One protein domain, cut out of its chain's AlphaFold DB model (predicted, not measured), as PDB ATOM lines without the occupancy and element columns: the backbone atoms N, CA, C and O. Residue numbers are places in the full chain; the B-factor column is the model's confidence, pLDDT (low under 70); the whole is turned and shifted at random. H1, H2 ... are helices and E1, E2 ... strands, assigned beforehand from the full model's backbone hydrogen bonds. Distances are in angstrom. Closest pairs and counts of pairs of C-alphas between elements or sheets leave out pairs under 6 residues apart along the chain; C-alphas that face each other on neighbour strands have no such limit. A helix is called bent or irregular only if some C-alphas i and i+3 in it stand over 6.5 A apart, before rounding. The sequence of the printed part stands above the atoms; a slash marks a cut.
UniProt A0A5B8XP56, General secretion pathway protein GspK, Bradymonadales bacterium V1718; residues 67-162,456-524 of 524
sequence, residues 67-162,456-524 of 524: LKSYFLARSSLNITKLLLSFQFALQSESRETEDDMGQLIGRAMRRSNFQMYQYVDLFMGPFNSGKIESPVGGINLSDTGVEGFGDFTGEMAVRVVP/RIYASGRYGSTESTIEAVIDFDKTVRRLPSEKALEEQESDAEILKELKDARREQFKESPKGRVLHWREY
ATOM      1  N   LEU A  67     275.017 190.447 129.797       94.50
ATOM      2  CA  LEU A  67     274.625 191.012 128.504       94.50
ATOM      3  C   LEU A  67     273.377 190.312 127.953       94.50
ATOM      4  O   LEU A  67     272.470 190.971 127.444       94.50
ATOM      5  N   LYS A  68     273.303 188.982 128.068       93.12
ATOM      6  CA  LYS A  68     272.131 188.220 127.622       93.12
ATOM      7  C   LYS A  68     270.881 188.575 128.423       93.12
ATOM      8  O   LYS A  68     269.861 188.871 127.806       93.12
ATOM      9  N   SER A  69     270.951 188.600 129.755       94.62
ATOM     10  CA  SER A  69     269.825 189.004 130.609       94.62
ATOM     11  C   SER A  69     269.371 190.433 130.310       94.62
ATOM     12  O   SER A  69     268.174 190.679 130.167       94.62
ATOM     13  N   TYR A  70     270.307 191.359 130.089       95.19
ATOM     14  CA  TYR A  70     269.996 192.732 129.696       95.19
ATOM     15  C   TYR A  70     269.246 192.815 128.357       95.19
ATOM     16  O   TYR A  70     268.229 193.503 128.246       95.19
ATOM     17  N   PHE A  71     269.702 192.099 127.323       93.56
ATOM     18  CA  PHE A  71     269.019 192.103 126.025       93.56
ATOM     19  C   PHE A  71     267.674 191.368 126.054       93.56
ATOM     20  O   PHE A  71     266.773 191.762 125.310       93.56
ATOM     21  N   LEU A  72     267.495 190.375 126.929       92.00
ATOM     22  CA  LEU A  72     266.192 189.759 127.197       92.00
ATOM     23  C   LEU A  72     265.235 190.774 127.836       92.00
ATOM     24  O   LEU A  72     264.140 190.991 127.312       92.00
ATOM     25  N   ALA A  73     265.676 191.493 128.872       94.25
ATOM     26  CA  ALA A  73     264.898 192.569 129.484       94.25
ATOM     27  C   ALA A  73     264.519 193.634 128.440       94.25
ATOM     28  O   ALA A  73     263.348 193.984 128.279       94.25
ATOM     29  N   ARG A  74     265.480 194.086 127.630       94.38
ATOM     30  CA  ARG A  74     265.237 195.084 126.579       94.38
ATOM     31  C   ARG A  74     264.276 194.589 125.496       94.38
ATOM     32  O   ARG A  74     263.468 195.372 124.996       94.38
ATOM     33  N   SER A  75     264.352 193.312 125.127       91.69
ATOM     34  CA  SER A  75     263.428 192.690 124.169       91.69
ATOM     35  C   SER A  75     262.008 192.678 124.718       91.69
ATOM     36  O   SER A  75     261.095 193.153 124.043       91.69
ATOM     37  N   SER A  76     261.844 192.254 125.971       91.50
ATOM     38  CA  SER A  76     260.549 192.226 126.649       91.50
ATOM     39  C   SER A  76     259.904 193.618 126.725       91.50
ATOM     40  O   SER A  76     258.742 193.784 126.359       91.50
ATOM     41  N   LEU A  77     260.688 194.660 127.031       93.25
ATOM     42  CA  LEU A  77     260.235 196.052 127.029       93.25
ATOM     43  C   LEU A  77     259.748 196.509 125.647       93.25
ATOM     44  O   LEU A  77     258.713 197.168 125.533       93.25
ATOM     45  N   ASN A  78     260.477 196.161 124.582       91.06
ATOM     46  CA  ASN A  78     260.094 196.516 123.216       91.06
ATOM     47  C   ASN A  78     258.825 195.780 122.761       91.06
ATOM     48  O   ASN A  78     257.972 196.392 122.115       91.06
ATOM     49  N   ILE A  79     258.670 194.504 123.128       90.56
ATOM     50  CA  ILE A  79     257.458 193.713 122.857       90.56
ATOM     51  C   ILE A  79     256.260 194.332 123.580       90.56
ATOM     52  O   ILE A  79     255.219 194.567 122.970       90.56
ATOM     53  N   THR A  80     256.414 194.685 124.855       92.44
ATOM     54  CA  THR A  80     255.369 195.374 125.617       92.44
ATOM     55  C   THR A  80     255.015 196.721 125.001       92.44
ATOM     56  O   THR A  80     253.834 197.044 124.873       92.44
ATOM     57  N   LYS A  81     256.006 197.500 124.553       91.06
ATOM     58  CA  LYS A  81     255.753 198.761 123.847       91.06
ATOM     59  C   LYS A  81     254.927 198.536 122.578       91.06
ATOM     60  O   LYS A  81     254.000 199.305 122.330       91.06
ATOM     61  N   LEU A  82     255.232 197.491 121.808       88.38
ATOM     62  CA  LEU A  82     254.468 197.118 120.619       88.38
ATOM     63  C   LEU A  82     253.020 196.744 120.979       88.38
ATOM     64  O   LEU A  82     252.093 197.322 120.414       88.38
ATOM     65  N   LEU A  83     252.822 195.868 121.966       88.06
ATOM     66  CA  LEU A  83     251.500 195.456 122.463       88.06
ATOM     67  C   LEU A  83     250.643 196.647 122.909       88.06
ATOM     68  O   LEU A  83     249.484 196.778 122.511       88.06
ATOM     69  N   LEU A  84     251.218 197.552 123.703       89.38
ATOM     70  CA  LEU A  84     250.519 198.754 124.153       89.38
ATOM     71  C   LEU A  84     250.245 199.711 122.989       89.38
ATOM     72  O   LEU A  84     249.146 200.251 122.895       89.38
ATOM     73  N   SER A  85     251.186 199.882 122.054       85.38
ATOM     74  CA  SER A  85     250.962 200.712 120.862       85.38
ATOM     75  C   SER A  85     249.811 200.191 119.994       85.38
ATOM     76  O   SER A  85     249.024 200.987 119.483       85.38
ATOM     77  N   PHE A  86     249.649 198.866 119.911       83.06
ATOM     78  CA  PHE A  86     248.553 198.226 119.190       83.06
ATOM     79  C   PHE A  86     247.188 198.517 119.830       83.06
ATOM     80  O   PHE A  86     246.232 198.809 119.114       83.06
ATOM     81  N   GLN A  87     247.093 198.543 121.168       83.12
ATOM     82  CA  GLN A  87     245.873 198.995 121.853       83.12
ATOM     83  C   GLN A  87     245.474 200.406 121.403       83.12
ATOM     84  O   GLN A  87     244.310 200.645 121.081       83.12
ATOM     85  N   PHE A  88     246.430 201.339 121.371       79.56
ATOM     86  CA  PHE A  88     246.152 202.713 120.952       79.56
ATOM     87  C   PHE A  88     245.756 202.798 119.478       79.56
ATOM     88  O   PHE A  88     244.814 203.526 119.167       79.56
ATOM     89  N   ALA A  89     246.414 202.033 118.601       75.44
ATOM     90  CA  ALA A  89     246.068 201.954 117.183       75.44
ATOM     91  C   ALA A  89     244.623 201.463 116.983       75.44
ATOM     92  O   ALA A  89     243.823 202.152 116.353       75.44
ATOM     93  N   LEU A  90     244.226 200.362 117.632       74.62
ATOM     94  CA  LEU A  90     242.851 199.846 117.568       74.62
ATOM     95  C   LEU A  90     241.808 200.862 118.061       74.62
ATOM     96  O   LEU A  90     240.697 200.966 117.522       74.62
ATOM     97  N   GLN A  91     242.155 201.630 119.093       72.94
ATOM     98  CA  GLN A  91     241.286 202.674 119.625       72.94
ATOM     99  C   GLN A  91     241.164 203.882 118.679       72.94
ATOM    100  O   GLN A  91     240.079 204.469 118.617       72.94
ATOM    101  N   SER A  92     242.227 204.248 117.948       66.81
ATOM    102  CA  SER A  92     242.250 205.410 117.046       66.81
ATOM    103  C   SER A  92     241.753 205.129 115.626       66.81
ATOM    104  O   SER A  92     240.988 205.928 115.091       66.81
ATOM    105  N   GLU A  93     242.162 204.009 115.029       57.06
ATOM    106  CA  GLU A  93     242.034 203.702 113.593       57.06
ATOM    107  C   GLU A  93     240.623 203.230 113.202       57.06
ATOM    108  O   GLU A  93     240.168 203.398 112.074       57.06
ATOM    109  N   SER A  94     239.840 202.782 114.183       51.88
ATOM    110  CA  SER A  94     238.438 202.371 114.026       51.88
ATOM    111  C   SER A  94     237.445 203.526 113.772       51.88
ATOM    112  O   SER A  94     236.237 203.382 113.998       51.88
ATOM    113  N   ARG A  95     237.945 204.695 113.353       52.38
ATOM    114  CA  ARG A  95     237.159 205.817 112.818       52.38
ATOM    115  C   ARG A  95     237.193 205.897 111.288       52.38
ATOM    116  O   ARG A  95     236.283 206.507 110.741       52.38
ATOM    117  N   GLU A  96     238.181 205.284 110.631       51.72
ATOM    118  CA  GLU A  96     238.467 205.499 109.199       51.72
ATOM    119  C   GLU A  96     238.520 204.209 108.363       51.72
ATOM    120  O   GLU A  96     238.546 204.277 107.140       51.72
ATOM    121  N   THR A  97     238.496 203.026 108.984       54.34
ATOM    122  CA  THR A  97     238.513 201.748 108.252       54.34
ATOM    123  C   THR A  97     237.160 201.465 107.586       54.34
ATOM    124  O   THR A  97     236.133 201.489 108.262       54.34
ATOM    125  N   GLU A  98     237.142 201.138 106.288       57.44
ATOM    126  CA  GLU A  98     235.933 200.698 105.556       57.44
ATOM    127  C   GLU A  98     235.475 199.273 105.937       57.44
ATOM    128  O   GLU A  98     234.360 198.879 105.611       57.44
ATOM    129  N   ASP A  99     236.312 198.505 106.646       71.25
ATOM    130  CA  ASP A  99     235.997 197.146 107.093       71.25
ATOM    131  C   ASP A  99     235.043 197.141 108.304       71.25
ATOM    132  O   ASP A  99     235.393 197.567 109.414       71.25
ATOM    133  N   ASP A 100     233.836 196.608 108.092       69.75
ATOM    134  CA  ASP A 100     232.782 196.457 109.098       69.75
ATOM    135  C   ASP A 100     233.260 195.690 110.346       69.75
ATOM    136  O   ASP A 100     232.855 196.017 111.468       69.75
ATOM    137  N   MET A 101     234.153 194.703 110.187       67.19
ATOM    138  CA  MET A 101     234.675 193.920 111.312       67.19
ATOM    139  C   MET A 101     235.645 194.743 112.168       67.19
ATOM    140  O   MET A 101     235.509 194.788 113.395       67.19
ATOM    141  N   GLY A 102     236.578 195.457 111.533       66.12
ATOM    142  CA  GLY A 102     237.508 196.365 112.213       66.12
ATOM    143  C   GLY A 102     236.783 197.474 112.985       66.12
ATOM    144  O   GLY A 102     237.109 197.756 114.146       66.12
ATOM    145  N   GLN A 103     235.722 198.045 112.401       69.88
ATOM    146  CA  GLN A 103     234.878 199.019 113.098       69.88
ATOM    147  C   GLN A 103     234.155 198.410 114.303       69.88
ATOM    148  O   GLN A 103     234.050 199.059 115.351       69.88
ATOM    149  N   LEU A 104     233.642 197.183 114.180       71.75
ATOM    150  CA  LEU A 104     232.914 196.511 115.252       71.75
ATOM    151  C   LEU A 104     233.836 196.176 116.430       71.75
ATOM    152  O   LEU A 104     233.497 196.506 117.570       71.75
ATOM    153  N   ILE A 105     235.024 195.628 116.158       71.50
ATOM    154  CA  ILE A 105     236.052 195.337 117.170       71.50
ATOM    155  C   ILE A 105     236.496 196.630 117.863       71.50
ATOM    156  O   ILE A 105     236.501 196.707 119.094       71.50
ATOM    157  N   GLY A 106     236.790 197.686 117.103       68.38
ATOM    158  CA  GLY A 106     237.203 198.968 117.674       68.38
ATOM    159  C   GLY A 106     236.117 199.639 118.522       68.38
ATOM    160  O   GLY A 106     236.402 200.186 119.593       68.38
ATOM    161  N   ARG A 107     234.845 199.562 118.105       73.38
ATOM    162  CA  ARG A 107     233.702 200.032 118.912       73.38
ATOM    163  C   ARG A 107     233.530 199.202 120.180       73.38
ATOM    164  O   ARG A 107     233.249 199.786 121.226       73.38
ATOM    165  N   ALA A 108     233.689 197.881 120.099       73.44
ATOM    166  CA  ALA A 108     233.611 196.992 121.252       73.44
ATOM    167  C   ALA A 108     234.711 197.324 122.271       73.44
ATOM    168  O   ALA A 108     234.383 197.603 123.420       73.44
ATOM    169  N   MET A 109     235.969 197.430 121.831       72.19
ATOM    170  CA  MET A 109     237.125 197.804 122.661       72.19
ATOM    171  C   MET A 109     236.950 199.163 123.350       72.19
ATOM    172  O   MET A 109     237.217 199.307 124.542       72.19
ATOM    173  N   ARG A 110     236.451 200.175 122.623       72.88
ATOM    174  CA  ARG A 110     236.194 201.510 123.193       72.88
ATOM    175  C   ARG A 110     235.063 201.504 124.215       72.88
ATOM    176  O   ARG A 110     235.158 202.175 125.236       72.88
ATOM    177  N   ARG A 111     233.978 200.772 123.944       76.00
ATOM    178  CA  ARG A 111     232.829 200.681 124.860       76.00
ATOM    179  C   ARG A 111     233.140 199.866 126.107       76.00
ATOM    180  O   ARG A 111     232.551 200.132 127.149       76.00
ATOM    181  N   SER A 112     234.018 198.880 125.980       73.88
ATOM    182  CA  SER A 112     234.418 197.995 127.063       73.88
ATOM    183  C   SER A 112     235.536 198.594 127.925       73.88
ATOM    184  O   SER A 112     235.731 198.137 129.042       73.88
ATOM    185  N   ASN A 113     236.229 199.638 127.447       77.44
ATOM    186  CA  ASN A 113     237.430 200.193 128.083       77.44
ATOM    187  C   ASN A 113     238.479 199.105 128.362       77.44
ATOM    188  O   ASN A 113     239.101 199.092 129.422       77.44
ATOM    189  N   PHE A 114     238.637 198.168 127.422       81.12
ATOM    190  CA  PHE A 114     239.579 197.060 127.549       81.12
ATOM    191  C   PHE A 114     241.010 197.569 127.759       81.12
ATOM    192  O   PHE A 114     241.474 198.455 127.037       81.12
ATOM    193  N   GLN A 115     241.698 196.978 128.736       84.81
ATOM    194  CA  GLN A 115     243.041 197.354 129.156       84.81
ATOM    195  C   GLN A 115     244.040 196.237 128.840       84.81
ATOM    196  O   GLN A 115     244.217 195.304 129.615       84.81
ATOM    197  N   MET A 116     244.734 196.349 127.710       85.75
ATOM    198  CA  MET A 116     245.759 195.409 127.243       85.75
ATOM    199  C   MET A 116     246.870 195.204 128.270       85.75
ATOM    200  O   MET A 116     247.373 194.093 128.401       85.75
ATOM    201  N   TYR A 117     247.235 196.249 129.026       88.94
ATOM    202  CA  TYR A 117     248.317 196.169 130.013       88.94
ATOM    203  C   TYR A 117     248.082 195.083 131.078       88.94
ATOM    204  O   TYR A 117     249.047 194.477 131.529       88.94
ATOM    205  N   GLN A 118     246.820 194.791 131.424       86.88
ATOM    206  CA  GLN A 118     246.452 193.759 132.406       86.88
ATOM    207  C   GLN A 118     246.765 192.336 131.922       86.88
ATOM    208  O   GLN A 118     246.849 191.409 132.719       86.88
ATOM    209  N   TYR A 119     246.950 192.164 130.613       85.12
ATOM    210  CA  TYR A 119     247.177 190.873 129.968       85.12
ATOM    211  C   TYR A 119     248.583 190.751 129.376       85.12
ATOM    212  O   TYR A 119     248.896 189.726 128.779       85.12
ATOM    213  N   VAL A 120     249.436 191.774 129.512       87.50
ATOM    214  CA  VAL A 120     250.785 191.771 128.915       87.50
ATOM    215  C   VAL A 120     251.605 190.577 129.388       87.50
ATOM    216  O   VAL A 120     252.310 189.991 128.574       87.50
ATOM    217  N   ASP A 121     251.480 190.193 130.657       83.62
ATOM    218  CA  ASP A 121     252.185 189.037 131.213       83.62
ATOM    219  C   ASP A 121     251.740 187.724 130.543       83.62
ATOM    220  O   ASP A 121     252.555 186.969 130.012       83.62
ATOM    221  N   LEU A 122     250.423 187.521 130.404       81.19
ATOM    222  CA  LEU A 122     249.856 186.380 129.677       81.19
ATOM    223  C   LEU A 122     250.293 186.360 128.204       81.19
ATOM    224  O   LEU A 122     250.606 185.303 127.656       81.19
ATOM    225  N   PHE A 123     250.331 187.528 127.557       82.38
ATOM    226  CA  PHE A 123     250.784 187.661 126.173       82.38
ATOM    227  C   PHE A 123     252.298 187.517 126.013       82.38
ATOM    228  O   PHE A 123     252.747 187.285 124.893       82.38
ATOM    229  N   MET A 124     253.080 187.607 127.091       81.75
ATOM    230  CA  MET A 124     254.520 187.354 127.058       81.75
ATOM    231  C   MET A 124     254.833 185.855 126.954       81.75
ATOM    232  O   MET A 124     255.815 185.477 126.317       81.75
ATOM    233  N   GLY A 125     253.967 184.996 127.504       78.75
ATOM    234  CA  GLY A 125     254.114 183.533 127.491       78.75
ATOM    235  C   GLY A 125     254.443 182.941 126.111       78.75
ATOM    236  O   GLY A 125     255.478 182.285 125.976       78.75
ATOM    237  N   PRO A 126     253.656 183.228 125.055       78.25
ATOM    238  CA  PRO A 126     253.943 182.773 123.692       78.25
ATOM    239  C   PRO A 126     255.322 183.163 123.170       78.25
ATOM    240  O   PRO A 126     255.952 182.374 122.469       78.25
ATOM    241  N   PHE A 127     255.805 184.356 123.516       79.00
ATOM    242  CA  PHE A 127     257.121 184.824 123.086       79.00
ATOM    243  C   PHE A 127     258.259 184.084 123.798       79.00
ATOM    244  O   PHE A 127     259.313 183.900 123.190       79.00
ATOM    245  N   ASN A 128     258.030 183.616 125.031       76.56
ATOM    246  CA  ASN A 128     258.976 182.793 125.787       76.56
ATOM    247  C   ASN A 128     258.978 181.324 125.344       76.56
ATOM    248  O   ASN A 128     260.042 180.749 125.151       76.56
ATOM    249  N   SER A 129     257.804 180.694 125.228       73.88
ATOM    250  CA  SER A 129     257.699 179.226 125.160       73.88
ATOM    251  C   SER A 129     256.826 178.687 124.025       73.88
ATOM    252  O   SER A 129     256.672 177.470 123.907       73.88
ATOM    253  N   GLY A 130     256.216 179.553 123.207       72.06
ATOM    254  CA  GLY A 130     255.206 179.152 122.218       72.06
ATOM    255  C   GLY A 130     253.896 178.651 122.845       72.06
ATOM    256  O   GLY A 130     253.036 178.107 122.152       72.06
ATOM    257  N   LYS A 131     253.721 178.817 124.163       71.38
ATOM    258  CA  LYS A 131     252.541 178.369 124.908       71.38
ATOM    259  C   LYS A 131     251.869 179.543 125.599       71.38
ATOM    260  O   LYS A 131     252.528 180.443 126.113       71.38
ATOM    261  N   ILE A 132     250.542 179.503 125.641       71.06
ATOM    262  CA  ILE A 132     249.745 180.328 126.546       71.06
ATOM    263  C   ILE A 132     249.357 179.428 127.704       71.06
ATOM    264  O   ILE A 132     248.586 178.492 127.513       71.06
ATOM    265  N   GLU A 133     249.860 179.707 128.897       66.56
ATOM    266  CA  GLU A 133     249.426 179.021 130.109       66.56
ATOM    267  C   GLU A 133     248.505 179.955 130.894       66.56
ATOM    268  O   GLU A 133     248.894 181.046 131.299       66.56
ATOM    269  N   SER A 134     247.251 179.541 131.067       64.12
ATOM    270  CA  SER A 134     246.287 180.188 131.955       64.12
ATOM    271  C   SER A 134     245.936 179.223 133.089       64.12
ATOM    272  O   SER A 134     245.926 178.007 132.867       64.12
ATOM    273  N   PRO A 135     245.571 179.713 134.289       52.84
ATOM    274  CA  PRO A 135     245.074 178.863 135.374       52.84
ATOM    275  C   PRO A 135     243.882 177.970 134.987       52.84
ATOM    276  O   PRO A 135     243.622 176.970 135.650       52.84
ATOM    277  N   VAL A 136     243.150 178.319 133.920       57.50
ATOM    278  CA  VAL A 136     241.969 177.583 133.423       57.50
ATOM    279  C   VAL A 136     242.324 176.586 132.306       57.50
ATOM    280  O   VAL A 136     241.466 175.840 131.838       57.50
ATOM    281  N   GLY A 137     243.585 176.550 131.867       63.12
ATOM    282  CA  GLY A 137     244.069 175.656 130.818       63.12
ATOM    283  C   GLY A 137     245.193 176.275 129.990       63.12
ATOM    284  O   GLY A 137     245.288 177.494 129.848       63.12
ATOM    285  N   GLY A 138     246.051 175.422 129.430       68.94
ATOM    286  CA  GLY A 138     247.118 175.828 128.520       68.94
ATOM    287  C   GLY A 138     246.728 175.610 127.061       68.94
ATOM    288  O   GLY A 138     246.221 174.545 126.710       68.94
ATOM    289  N   ILE A 139     246.989 176.596 126.207       70.44
ATOM    290  CA  ILE A 139     246.928 176.448 124.751       70.44
ATOM    291  C   ILE A 139     248.366 176.349 124.254       70.44
ATOM    292  O   ILE A 139     249.141 177.301 124.366       70.44
ATOM    293  N   ASN A 140     248.726 175.191 123.705       71.44
ATOM    294  CA  ASN A 140     249.992 175.047 123.006       71.44
ATOM    295  C   ASN A 140     249.829 175.555 121.570       71.44
ATOM    296  O   ASN A 140     249.087 174.967 120.787       71.44
ATOM    297  N   LEU A 141     250.495 176.660 121.236       74.25
ATOM    298  CA  LEU A 141     250.411 177.256 119.904       74.25
ATOM    299  C   LEU A 141     251.460 176.672 118.945       74.25
ATOM    300  O   LEU A 141     251.396 176.955 117.744       74.25
ATOM    301  N   SER A 142     252.360 175.801 119.426       68.12
ATOM    302  CA  SER A 142     253.344 175.112 118.577       68.12
ATOM    303  C   SER A 142     252.679 174.368 117.423       68.12
ATOM    304  O   SER A 142     253.149 174.415 116.290       68.12
ATOM    305  N   ASP A 143     251.527 173.752 117.689       68.88
ATOM    306  CA  ASP A 143     250.788 172.946 116.713       68.88
ATOM    307  C   ASP A 143     250.138 173.812 115.618       68.88
ATOM    308  O   ASP A 143     249.767 173.313 114.557       68.88
ATOM    309  N   THR A 144     250.036 175.124 115.854       71.62
ATOM    310  CA  THR A 144     249.564 176.126 114.884       71.62
ATOM    311  C   THR A 144     250.700 176.818 114.124       71.62
ATOM    312  O   THR A 144     250.450 177.760 113.376       71.62
ATOM    313  N   GLY A 145     251.945 176.356 114.288       66.31
ATOM    314  CA  GLY A 145     253.129 176.952 113.663       66.31
ATOM    315  C   GLY A 145     253.698 178.156 114.419       66.31
ATOM    316  O   GLY A 145     254.568 178.844 113.890       66.31
ATOM    317  N   VAL A 146     253.229 178.417 115.646       65.56
ATOM    318  CA  VAL A 146     253.833 179.400 116.554       65.56
ATOM    319  C   VAL A 146     254.920 178.693 117.357       65.56
ATOM    320  O   VAL A 146     254.726 178.256 118.489       65.56
ATOM    321  N   GLU A 147     256.087 178.555 116.747       59.44
ATOM    322  CA  GLU A 147     257.331 178.503 117.511       59.44
ATOM    323  C   GLU A 147     257.488 179.916 118.106       59.44
ATOM    324  O   GLU A 147     257.139 180.878 117.428       59.44
ATOM    325  N   GLY A 148     257.878 180.090 119.374       62.22
ATOM    326  CA  GLY A 148     258.061 181.430 119.967       62.22
ATOM    327  C   GLY A 148     259.135 182.252 119.227       62.22
ATOM    328  O   GLY A 148     259.353 182.106 118.029       62.22
ATOM    329  N   PHE A 149     259.938 183.068 119.914       63.53
ATOM    330  CA  PHE A 149     261.110 183.651 119.228       63.53
ATOM    331  C   PHE A 149     262.159 182.606 118.771       63.53
ATOM    332  O   PHE A 149     263.165 182.978 118.175       63.53
ATOM    333  N   GLY A 150     261.926 181.306 118.972       57.75
ATOM    334  CA  GLY A 150     262.806 180.200 118.601       57.75
ATOM    335  C   GLY A 150     263.418 179.548 119.838       57.75
ATOM    336  O   GLY A 150     262.866 179.645 120.931       57.75
ATOM    337  N   ASP A 151     264.583 178.918 119.675       59.78
ATOM    338  CA  ASP A 151     265.359 178.246 120.732       59.78
ATOM    339  C   ASP A 151     266.114 179.268 121.622       59.78
ATOM    340  O   ASP A 151     267.324 179.184 121.859       59.78
ATOM    341  N   PHE A 152     265.420 180.332 122.045       65.00
ATOM    342  CA  PHE A 152     265.999 181.351 122.914       65.00
ATOM    343  C   PHE A 152     266.186 180.774 124.315       65.00
ATOM    344  O   PHE A 152     265.257 180.300 124.959       65.00
ATOM    345  N   THR A 153     267.426 180.824 124.793       74.50
ATOM    346  CA  THR A 153     267.763 180.408 126.154       74.50
ATOM    347  C   THR A 153     267.556 181.595 127.091       74.50
ATOM    348  O   THR A 153     268.195 182.630 126.912       74.50
ATOM    349  N   GLY A 154     266.667 181.453 128.077       81.00
ATOM    350  CA  GLY A 154     266.364 182.472 129.088       81.00
ATOM    351  C   GLY A 154     264.867 182.731 129.258       81.00
ATOM    352  O   GLY A 154     264.048 182.192 128.521       81.00
ATOM    353  N   GLU A 155     264.522 183.552 130.243       86.62
ATOM    354  CA  GLU A 155     263.139 183.929 130.556       86.62
ATOM    355  C   GLU A 155     262.987 185.449 130.468       86.62
ATOM    356  O   GLU A 155     263.873 186.196 130.890       86.62
ATOM    357  N   MET A 156     261.864 185.908 129.918       88.56
ATOM    358  CA  MET A 156     261.465 187.313 129.933       88.56
ATOM    359  C   MET A 156     260.206 187.468 130.779       88.56
ATOM    360  O   MET A 156     259.245 186.726 130.582       88.56
ATOM    361  N   ALA A 157     260.171 188.456 131.667       90.25
ATOM    362  CA  ALA A 157     258.963 188.791 132.418       90.25
ATOM    363  C   ALA A 157     258.752 190.302 132.425       90.25
ATOM    364  O   ALA A 157     259.716 191.072 132.481       90.25
ATOM    365  N   VAL A 158     257.492 190.735 132.371       93.00
ATOM    366  CA  VAL A 158     257.154 192.158 132.350       93.00
ATOM    367  C   VAL A 158     256.023 192.466 133.313       93.00
ATOM    368  O   VAL A 158     254.968 191.843 133.274       93.00
ATOM    369  N   ARG A 159     256.206 193.524 134.104       93.56
ATOM    370  CA  ARG A 159     255.149 194.155 134.891       93.56
ATOM    371  C   ARG A 159     254.866 195.548 134.350       93.56
ATOM    372  O   ARG A 159     255.761 196.389 134.292       93.56
ATOM    373  N   VAL A 160     253.613 195.806 133.985       93.94
ATOM    374  CA  VAL A 160     253.167 197.111 133.485       93.94
ATOM    375  C   VAL A 160     252.254 197.761 134.511       93.94
ATOM    376  O   VAL A 160     251.237 197.186 134.888       93.94
ATOM    377  N   VAL A 161     252.600 198.972 134.939       93.38
ATOM    378  CA  VAL A 161     251.847 199.746 135.927       93.38
ATOM    379  C   VAL A 161     251.468 201.099 135.323       93.38
ATOM    380  O   VAL A 161     252.351 201.862 134.932       93.38
ATOM    381  N   PRO A 162     250.173 201.426 135.215       94.62
ATOM    382  CA  PRO A 162     249.736 202.757 134.805       94.62
ATOM    383  C   PRO A 162     250.097 203.827 135.844       94.62
ATOM    384  O   PRO A 162     249.913 203.621 137.041       94.62
ATOM    385  N   ARG A 456     254.574 202.841 133.537       94.94
ATOM    386  CA  ARG A 456     255.841 202.357 134.066       94.94
ATOM    387  C   ARG A 456     255.949 200.866 133.795       94.94
ATOM    388  O   ARG A 456     255.064 200.090 134.150       94.94
ATOM    389  N   ILE A 457     257.016 200.476 133.118       95.44
ATOM    390  CA  ILE A 457     257.265 199.110 132.672       95.44
ATOM    391  C   ILE A 457     258.517 198.624 133.385       95.44
ATOM    392  O   ILE A 457     259.587 199.206 133.216       95.44
ATOM    393  N   TYR A 458     258.365 197.551 134.154       95.88
ATOM    394  CA  TYR A 458     259.465 196.788 134.727       95.88
ATOM    395  C   TYR A 458     259.659 195.552 133.868       95.88
ATOM    396  O   TYR A 458     258.822 194.651 133.858       95.88
ATOM    397  N   ALA A 459     260.737 195.549 133.104       95.56
ATOM    398  CA  ALA A 459     261.103 194.479 132.203       95.56
ATOM    399  C   ALA A 459     262.288 193.721 132.795       95.56
ATOM    400  O   ALA A 459     263.317 194.323 133.087       95.56
ATOM    401  N   SER A 460     262.149 192.414 132.965       95.06
ATOM    402  CA  SER A 460     263.186 191.543 133.514       95.06
ATOM    403  C   SER A 460     263.579 190.494 132.486       95.06
ATOM    404  O   SER A 460     262.745 189.976 131.739       95.06
ATOM    405  N   GLY A 461     264.874 190.216 132.422       93.75
ATOM    406  CA  GLY A 461     265.431 189.143 131.619       93.75
ATOM    407  C   GLY A 461     266.310 188.281 132.501       93.75
ATOM    408  O   GLY A 461     267.173 188.804 133.203       93.75
ATOM    409  N   ARG A 462     266.108 186.967 132.458       92.62
ATOM    410  CA  ARG A 462     266.882 186.003 133.235       92.62
ATOM    411  C   ARG A 462     267.646 185.068 132.313       92.62
ATOM    412  O   ARG A 462     267.069 184.447 131.421       92.62
ATOM    413  N   TYR A 463     268.946 184.945 132.556       91.94
ATOM    414  CA  TYR A 463     269.825 184.023 131.851       91.94
ATOM    415  C   TYR A 463     270.726 183.284 132.842       91.94
ATOM    416  O   TYR A 463     271.594 183.881 133.478       91.94
ATOM    417  N   GLY A 464     270.529 181.970 132.988       87.31
ATOM    418  CA  GLY A 464     271.244 181.183 133.995       87.31
ATOM    419  C   GLY A 464     270.944 181.683 135.413       87.31
ATOM    420  O   GLY A 464     269.792 181.681 135.848       87.31
ATOM    421  N   SER A 465     271.981 182.109 136.138       88.44
ATOM    422  CA  SER A 465     271.861 182.723 137.470       88.44
ATOM    423  C   SER A 465     271.763 184.250 137.446       88.44
ATOM    424  O   SER A 465     271.604 184.845 138.507       88.44
ATOM    425  N   THR A 466     271.893 184.880 136.278       92.38
ATOM    426  CA  THR A 466     271.916 186.339 136.148       92.38
ATOM    427  C   THR A 466     270.537 186.861 135.773       92.38
ATOM    428  O   THR A 466     269.867 186.314 134.895       92.38
ATOM    429  N   GLU A 467     270.128 187.940 136.427       94.62
ATOM    430  CA  GLU A 467     268.905 188.679 136.146       94.62
ATOM    431  C   GLU A 467     269.269 190.145 135.915       94.62
ATOM    432  O   GLU A 467     270.168 190.681 136.563       94.62
ATOM    433  N   SER A 468     268.609 190.782 134.956       95.88
ATOM    434  CA  SER A 468     268.731 192.220 134.724       95.88
ATOM    435  C   SER A 468     267.346 192.818 134.609       95.88
ATOM    436  O   SER A 468     266.474 192.237 133.953       95.88
ATOM    437  N   THR A 469     267.151 193.984 135.218       96.62
ATOM    438  CA  THR A 469     265.860 194.670 135.218       96.62
ATOM    439  C   THR A 469     266.004 196.056 134.611       96.62
ATOM    440  O   THR A 469     266.899 196.826 134.953       96.62
ATOM    441  N   ILE A 470     265.095 196.386 133.703       96.56
ATOM    442  CA  ILE A 470     264.970 197.709 133.107       96.56
ATOM    443  C   ILE A 470     263.649 198.302 133.576       96.56
ATOM    444  O   ILE A 470     262.584 197.715 133.383       96.56
ATOM    445  N   GLU A 471     263.723 199.490 134.158       95.12
ATOM    446  CA  GLU A 471     262.571 200.329 134.447       95.12
ATOM    447  C   GLU A 471     262.488 201.434 133.399       95.12
ATOM    448  O   GLU A 471     263.415 202.229 133.225       95.12
ATOM    449  N   ALA A 472     261.359 201.513 132.704       94.88
ATOM    450  CA  ALA A 472     261.097 202.604 131.780       94.88
ATOM    451  C   ALA A 472     259.705 203.180 131.983       94.88
ATOM    452  O   ALA A 472     258.727 202.448 132.109       94.88
ATOM    453  N   VAL A 473     259.609 204.506 131.930       94.44
ATOM    454  CA  VAL A 473     258.319 205.197 131.876       94.44
ATOM    455  C   VAL A 473     258.087 205.667 130.455       94.44
ATOM    456  O   VAL A 473     258.903 206.406 129.897       94.44
ATOM    457  N   ILE A 474     256.981 205.235 129.858       93.56
ATOM    458  CA  ILE A 474     256.645 205.502 128.460       93.56
ATOM    459  C   ILE A 474     255.300 206.221 128.378       93.56
ATOM    460  O   ILE A 474     254.297 205.760 128.915       93.56
ATOM    461  N   ASP A 475     255.291 207.338 127.657       92.69
ATOM    462  CA  ASP A 475     254.112 208.145 127.356       92.69
ATOM    463  C   ASP A 475     253.640 207.877 125.926       92.69
ATOM    464  O   ASP A 475     254.297 208.252 124.947       92.69
ATOM    465  N   PHE A 476     252.492 207.218 125.810       89.00
ATOM    466  CA  PHE A 476     251.865 206.872 124.539       89.00
ATOM    467  C   PHE A 476     250.946 207.971 123.992       89.00
ATOM    468  O   PHE A 476     250.412 207.809 122.901       89.00
ATOM    469  N   ASP A 477     250.784 209.108 124.672       84.69
ATOM    470  CA  ASP A 477     250.153 210.294 124.072       84.69
ATOM    471  C   ASP A 477     251.125 211.026 123.139       84.69
ATOM    472  O   ASP A 477     250.723 211.717 122.203       84.69
ATOM    473  N   LYS A 478     252.428 210.867 123.394       82.62
ATOM    474  CA  LYS A 478     253.495 211.574 122.692       82.62
ATOM    475  C   LYS A 478     254.203 210.676 121.678       82.62
ATOM    476  O   LYS A 478     254.502 209.509 121.928       82.62
ATOM    477  N   THR A 479     254.556 211.270 120.542       76.69
ATOM    478  CA  THR A 479     255.442 210.663 119.539       76.69
ATOM    479  C   THR A 479     256.859 210.511 120.089       76.69
ATOM    480  O   THR A 479     257.290 211.302 120.944       76.69
ATOM    481  N   VAL A 480     257.603 209.512 119.607       74.94
ATOM    482  CA  VAL A 480     259.031 209.332 119.932       74.94
ATOM    483  C   VAL A 480     259.800 210.644 119.670       74.94
ATOM    484  O   VAL A 480     259.468 211.390 118.750       74.94
ATOM    485  N   ARG A 481     260.754 211.001 120.551       65.38
ATOM    486  CA  ARG A 481     261.489 212.282 120.474       65.38
ATOM    487  C   ARG A 481     262.159 212.452 119.101       65.38
ATOM    488  O   ARG A 481     262.660 211.485 118.541       65.38
ATOM    489  N   ARG A 482     262.221 213.713 118.654       58.25
ATOM    490  CA  ARG A 482     262.962 214.165 117.466       58.25
ATOM    491  C   ARG A 482     264.399 213.652 117.486       58.25
ATOM    492  O   ARG A 482     265.047 213.718 118.538       58.25
ATOM    493  N   LEU A 483     264.918 213.244 116.335       55.25
ATOM    494  CA  LEU A 483     266.356 213.052 116.172       55.25
ATOM    495  C   LEU A 483     267.057 214.429 116.243       55.25
ATOM    496  O   LEU A 483     266.509 215.419 115.753       55.25
ATOM    497  N   PRO A 484     268.258 214.546 116.844       52.72
ATOM    498  CA  PRO A 484     268.983 215.821 116.933       52.72
ATOM    499  C   PRO A 484     269.199 216.516 115.577       52.72
ATOM    500  O   PRO A 484     269.141 217.742 115.494       52.72
ATOM    501  N   SER A 485     269.363 215.742 114.502       56.44
ATOM    502  CA  SER A 485     269.475 216.229 113.122       56.44
ATOM    503  C   SER A 485     268.219 216.951 112.613       56.44
ATOM    504  O   SER A 485     268.319 217.844 111.777       56.44
ATOM    505  N   GLU A 486     267.035 216.620 113.132       54.66
ATOM    506  CA  GLU A 486     265.754 217.204 112.706       54.66
ATOM    507  C   GLU A 486     265.513 218.596 113.300       54.66
ATOM    508  O   GLU A 486     264.780 219.403 112.717       54.66
ATOM    509  N   LYS A 487     266.121 218.882 114.463       57.31
ATOM    510  CA  LYS A 487     266.145 220.227 115.057       57.31
ATOM    511  C   LYS A 487     267.081 221.155 114.287       57.31
ATOM    512  O   LYS A 487     266.684 222.271 113.978       57.31
ATOM    513  N   ALA A 488     268.257 220.658 113.900       59.50
ATOM    514  CA  ALA A 488     269.241 221.433 113.145       59.50
ATOM    515  C   ALA A 488     268.691 221.950 111.800       59.50
ATOM    516  O   ALA A 488     269.020 223.058 111.394       59.50
ATOM    517  N   LEU A 489     267.805 221.190 111.143       59.59
ATOM    518  CA  LEU A 489     267.144 221.607 109.897       59.59
ATOM    519  C   LEU A 489     266.148 222.770 110.082       59.59
ATOM    520  O   LEU A 489     265.990 223.567 109.170       59.59
ATOM    521  N   GLU A 490     265.471 222.880 111.235       60.72
ATOM    522  CA  GLU A 490     264.584 224.027 111.529       60.72
ATOM    523  C   GLU A 490     265.384 225.273 111.935       60.72
ATOM    524  O   GLU A 490     264.943 226.389 111.685       60.72
ATOM    525  N   GLU A 491     266.542 225.087 112.571       65.19
ATOM    526  CA  GLU A 491     267.413 226.177 113.034       65.19
ATOM    527  C   GLU A 491     268.233 226.814 111.897       65.19
ATOM    528  O   GLU A 491     268.691 227.946 112.035       65.19
ATOM    529  N   GLN A 492     268.411 226.104 110.779       67.19
ATOM    530  CA  GLN A 492     269.153 226.578 109.604       67.19
ATOM    531  C   GLN A 492     268.289 227.334 108.581       67.19
ATOM    532  O   GLN A 492     268.851 227.967 107.689       67.19
ATOM    533  N   GLU A 493     266.959 227.293 108.699       72.69
ATOM    534  CA  GLU A 493     266.043 227.898 107.728       72.69
ATOM    535  C   GLU A 493     265.581 229.287 108.191       72.69
ATOM    536  O   GLU A 493     264.979 229.437 109.254       72.69
ATOM    537  N   SER A 494     265.875 230.323 107.402       71.44
ATOM    538  CA  SER A 494     265.546 231.717 107.745       71.44
ATOM    539  C   SER A 494     264.231 232.212 107.137       71.44
ATOM    540  O   SER A 494     263.731 233.260 107.547       71.44
ATOM    541  N   ASP A 495     263.680 231.494 106.155       84.62
ATOM    542  CA  ASP A 495     262.439 231.873 105.483       84.62
ATOM    543  C   ASP A 495     261.206 231.439 106.297       84.62
ATOM    544  O   ASP A 495     261.004 230.260 106.591       84.62
ATOM    545  N   ALA A 496     260.356 232.401 106.665       80.69
ATOM    546  CA  ALA A 496     259.189 232.169 107.512       80.69
ATOM    547  C   ALA A 496     258.090 231.320 106.844       80.69
ATOM    548  O   ALA A 496     257.343 230.638 107.553       80.69
ATOM    549  N   GLU A 497     257.971 231.359 105.515       82.94
ATOM    550  CA  GLU A 497     256.953 230.613 104.767       82.94
ATOM    551  C   GLU A 497     257.377 229.150 104.604       82.94
ATOM    552  O   GLU A 497     256.625 228.247 104.976       82.94
ATOM    553  N   ILE A 498     258.637 228.920 104.222       78.31
ATOM    554  CA  ILE A 498     259.244 227.580 104.153       78.31
ATOM    555  C   ILE A 498     259.251 226.927 105.538       78.31
ATOM    556  O   ILE A 498     258.906 225.756 105.691       78.31
ATOM    557  N   LEU A 499     259.572 227.685 106.586       79.25
ATOM    558  CA  LEU A 499     259.586 227.178 107.956       79.25
ATOM    559  C   LEU A 499     258.177 226.829 108.464       79.25
ATOM    560  O   LEU A 499     258.024 225.929 109.294       79.25
ATOM    561  N   LYS A 500     257.132 227.497 107.958       81.25
ATOM    562  CA  LYS A 500     255.734 227.137 108.227       81.25
ATOM    563  C   LYS A 500     255.329 225.868 107.473       81.25
ATOM    564  O   LYS A 500     254.799 224.960 108.107       81.25
ATOM    565  N   GLU A 501     255.638 225.764 106.182       82.62
ATOM    566  CA  GLU A 501     255.371 224.557 105.387       82.62
ATOM    567  C   GLU A 501     256.102 223.331 105.942       82.62
ATOM    568  O   GLU A 501     255.493 222.279 106.131       82.62
ATOM    569  N   LEU A 502     257.380 223.471 106.308       77.38
ATOM    570  CA  LEU A 502     258.154 222.421 106.967       77.38
ATOM    571  C   LEU A 502     257.522 222.005 108.297       77.38
ATOM    572  O   LEU A 502     257.465 220.815 108.597       77.38
ATOM    573  N   LYS A 503     257.027 222.956 109.100       78.19
ATOM    574  CA  LYS A 503     256.328 222.648 110.357       78.19
ATOM    575  C   LYS A 503     255.012 221.912 110.121       78.19
ATOM    576  O   LYS A 503     254.707 221.005 110.892       78.19
ATOM    577  N   ASP A 504     254.250 222.280 109.098       80.06
ATOM    578  CA  ASP A 504     252.952 221.670 108.801       80.06
ATOM    579  C   ASP A 504     253.107 220.282 108.155       80.06
ATOM    580  O   ASP A 504     252.532 219.319 108.661       80.06
ATOM    581  N   ALA A 505     253.983 220.120 107.158       76.44
ATOM    582  CA  ALA A 505     254.327 218.813 106.587       76.44
ATOM    583  C   ALA A 505     254.867 217.851 107.659       76.44
ATOM    584  O   ALA A 505     254.520 216.671 107.706       76.44
ATOM    585  N   ARG A 506     255.672 218.369 108.590       69.50
ATOM    586  CA  ARG A 506     256.210 217.584 109.701       69.50
ATOM    587  C   ARG A 506     255.160 217.285 110.769       69.50
ATOM    588  O   ARG A 506     255.213 216.223 111.380       69.50
ATOM    589  N   ARG A 507     254.197 218.179 111.014       71.19
ATOM    590  CA  ARG A 507     253.035 217.878 111.869       71.19
ATOM    591  C   ARG A 507     252.240 216.710 111.304       71.19
ATOM    592  O   ARG A 507     251.855 215.855 112.094       71.19
ATOM    593  N   GLU A 508     252.044 216.649 109.989       71.62
ATOM    594  CA  GLU A 508     251.423 215.491 109.336       71.62
ATOM    595  C   GLU A 508     252.280 214.226 109.502       71.62
ATOM    596  O   GLU A 508     251.790 213.231 110.029       71.62
ATOM    597  N   GLN A 509     253.589 214.288 109.233       68.56
ATOM    598  CA  GLN A 509     254.505 213.157 109.460       68.56
ATOM    599  C   GLN A 509     254.516 212.673 110.928       68.56
ATOM    600  O   GLN A 509     254.644 211.481 111.218       68.56
ATOM    601  N   PHE A 510     254.366 213.588 111.890       65.38
ATOM    602  CA  PHE A 510     254.274 213.240 113.308       65.38
ATOM    603  C   PHE A 510     252.944 212.592 113.685       65.38
ATOM    604  O   PHE A 510     252.933 211.806 114.630       65.38
ATOM    605  N   LYS A 511     251.840 212.874 112.984       65.94
ATOM    606  CA  LYS A 511     250.584 212.144 113.219       65.94
ATOM    607  C   LYS A 511     250.732 210.662 112.870       65.94
ATOM    608  O   LYS A 511     250.141 209.836 113.556       65.94
ATOM    609  N   GLU A 512     251.555 210.348 111.872       67.75
ATOM    610  CA  GLU A 512     251.844 208.978 111.423       67.75
ATOM    611  C   GLU A 512     252.988 208.305 112.202       67.75
ATOM    612  O   GLU A 512     253.181 207.092 112.128       67.75
ATOM    613  N   SER A 513     253.762 209.074 112.974       67.62
ATOM    614  CA  SER A 513     254.895 208.542 113.733       67.62
ATOM    615  C   SER A 513     254.443 207.642 114.891       67.62
ATOM    616  O   SER A 513     253.462 207.952 115.576       67.62
ATOM    617  N   PRO A 514     255.198 206.569 115.207       69.94
ATOM    618  CA  PRO A 514     254.848 205.678 116.302       69.94
ATOM    619  C   PRO A 514     254.821 206.433 117.638       69.94
ATOM    620  O   PRO A 514     255.726 207.205 117.985       69.94
ATOM    621  N   LYS A 515     253.756 206.194 118.404       81.25
ATOM    622  CA  LYS A 515     253.576 206.720 119.760       81.25
ATOM    623  C   LYS A 515     254.409 205.926 120.772       81.25
ATOM    624  O   LYS A 515     254.826 204.798 120.511       81.25
ATOM    625  N   GLY A 516     254.668 206.520 121.936       84.31
ATOM    626  CA  GLY A 516     255.425 205.882 123.017       84.31
ATOM    627  C   GLY A 516     256.796 206.520 123.205       84.31
ATOM    628  O   GLY A 516     257.836 205.930 122.885       84.31
ATOM    629  N   ARG A 517     256.796 207.750 123.719       88.38
ATOM    630  CA  ARG A 517     257.997 208.486 124.118       88.38
ATOM    631  C   ARG A 517     258.502 207.971 125.460       88.38
ATOM    632  O   ARG A 517     257.770 208.004 126.439       88.38
ATOM    633  N   VAL A 518     259.771 207.579 125.522       90.12
ATOM    634  CA  VAL A 518     260.433 207.263 126.795       90.12
ATOM    635  C   VAL A 518     260.651 208.567 127.569       90.12
ATOM    636  O   VAL A 518     261.281 209.496 127.056       90.12
ATOM    637  N   LEU A 519     260.073 208.653 128.764       89.44
ATOM    638  CA  LEU A 519     260.220 209.770 129.700       89.44
ATOM    639  C   LEU A 519     261.339 209.515 130.711       89.44
ATOM    640  O   LEU A 519     262.069 210.442 131.047       89.44
ATOM    641  N   HIS A 520     261.476 208.267 131.152       90.75
ATOM    642  CA  HIS A 520     262.464 207.828 132.130       90.75
ATOM    643  C   HIS A 520     263.001 206.448 131.740       90.75
ATOM    644  O   HIS A 520     262.253 205.640 131.183       90.75
ATOM    645  N   TRP A 521     264.280 206.199 132.018       92.25
ATOM    646  CA  TRP A 521     264.958 204.927 131.775       92.25
ATOM    647  C   TRP A 521     265.993 204.690 132.867       92.25
ATOM    648  O   TRP A 521     266.854 205.545 133.091       92.25
ATOM    649  N   ARG A 522     265.927 203.525 133.504       90.94
ATOM    650  CA  ARG A 522     266.857 203.094 134.540       90.94
ATOM    651  C   ARG A 522     267.139 201.603 134.407       90.94
ATOM    652  O   ARG A 522     266.249 200.814 134.106       90.94
ATOM    653  N   GLU A 523     268.393 201.244 134.629       90.50
ATOM    654  CA  GLU A 523     268.901 199.876 134.560       90.50
ATOM    655  C   GLU A 523     269.364 199.480 135.963       90.50
ATOM    656  O   GLU A 523     269.973 200.306 136.655       90.50
ATOM    657  N   TYR A 524     269.023 198.263 136.383       83.00
ATOM    658  CA  TYR A 524     269.371 197.691 137.683       83.00
ATOM    659  C   TYR A 524     270.282 196.478 137.528       83.00
ATOM    660  O   TYR A 524     270.045 195.676 136.587       83.00
TER     661      TYR A 524
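This is residues 67 to 162 and 456 to 524 of the 524 residues of the protein "General secretion pathway protein GspK" of Bradymonadales bacterium V1718 (UniProt A0A5B8XP56). A twisted sheet of four strands, E3, E4, E5 and E6, curls round one long helix, H1, and a second helix, H3, packs on the same face of the sheet, over the edge strand E3, and touches H1 at a steep tilt. H2 sits across the last residues of H1, the small hairpin E1 and E2 packs on H3, and H4 and H5, inserted between E5 and E6, make an arm that folds back on itself. The printed part has 165 residues with five named helices and six named strands in the order H1 H2 H3 E1 E2 E3 E4 E5 H4 H5 E6; the class is mixed, helices and strands, and both sheets, E3 E4 E5 E6 and E1 E2, are antiparallel. The whole is loose, with a radius of gyration of the C-alphas of 19.8 A, and spans 62 by 45 by 29 A.

Start with H1, residues 67 to 93, on the sheet of E3, residues 155 to 162, E4, residues 456 to 463, E5, residues 466 to 479, and E6, residues 515 to 523; H1 on one face of this sheet gives two layers, a helix layer and a strand layer. The closest C-alphas of H1 and E4 are those of Ala 73 and Gly 461, 4.1 A apart. Moving on, H2, residues 100 to 112, touches H1 with residues 106 to 110 alone, at residues 90 to 93 of H1; the closest C-alphas are those of Leu 90 and Gly 106, 5.7 A apart, and the lines are about perpendicular at 76 degrees. H3, residues 116 to 129, is irregular, with C-alphas 118 and 121 lying 7.5 A apart. It touches H1, the closest C-alphas being those of Gln 87 and Met 116 at 6.5 A, at a steep tilt of 47 degrees, opposite ways. It lies on the same face of the sheet as H1, over E3, at a height over the sheet of 7.5 A, and runs along the strands, at 5 degrees to E3 on the local plane. Next look at E1, residues 131 to 134, and E2, residues 137 to 140, a hairpin with N 132 and O 139 within hydrogen-bond range at 2.9 A. In the larger sheet, within hydrogen-bond range are N 157 and O 460 at 3.0 A between the antiparallel neighbours E3 and E4, N 459 and O 470 at 2.9 A between E4 and E5, a hairpin, and N 473 and O 520 at 3.0 A between the antiparallel neighbours E5 and E6. E5 bends by 83 degrees at residue 476, and E6 by 62 degrees at residue 519. H4, residues 484 to 491, and H5, residues 496 to 512, are close but not clearly touching, with C-alphas 490 and 499 at 6.9 A, and run opposite ways at a shallow tilt of 31 degrees. H5 only grazes the sheet, with residues 510 to 512; H4 is not on it. In H1, H2 and H5 every O i to N i+4 pair is within hydrogen-bond range; in H3 6 of 10 are, in H4 3 of 4.

Find C-alpha 67 at (274.625, 191.012, 128.504), from which H1 runs 38.0 A to C-alpha 93. H2 covers 18.1 A, H3 20.2 A, E1 9.6 A and E2 9.8 A. E3 is 23.5 A long, E4 23.2 A, E5 33.7 A, H4 11.2 A and H5, from C-alpha 496 at (259.189, 232.169, 107.512), 24.6 A. E6 runs 22.4 A to C-alpha 523 at (268.901, 199.876, 134.560).

The C-alphas farthest apart are those of Val 136 and Asp 495, 64.4 A. Residues 163 to 455 are not printed; C-alphas 162 and 456 are 6.2 A apart across the cut. Of the links printed whole, E2 to E3 is long, with 14 residues. Residues 483 to 488 and 504 to 509 stand free. The mean pLDDT of the printed part is 78.3, with 47 residues under 70, among them 92 to 98, 145 to 152 and 481 to 492.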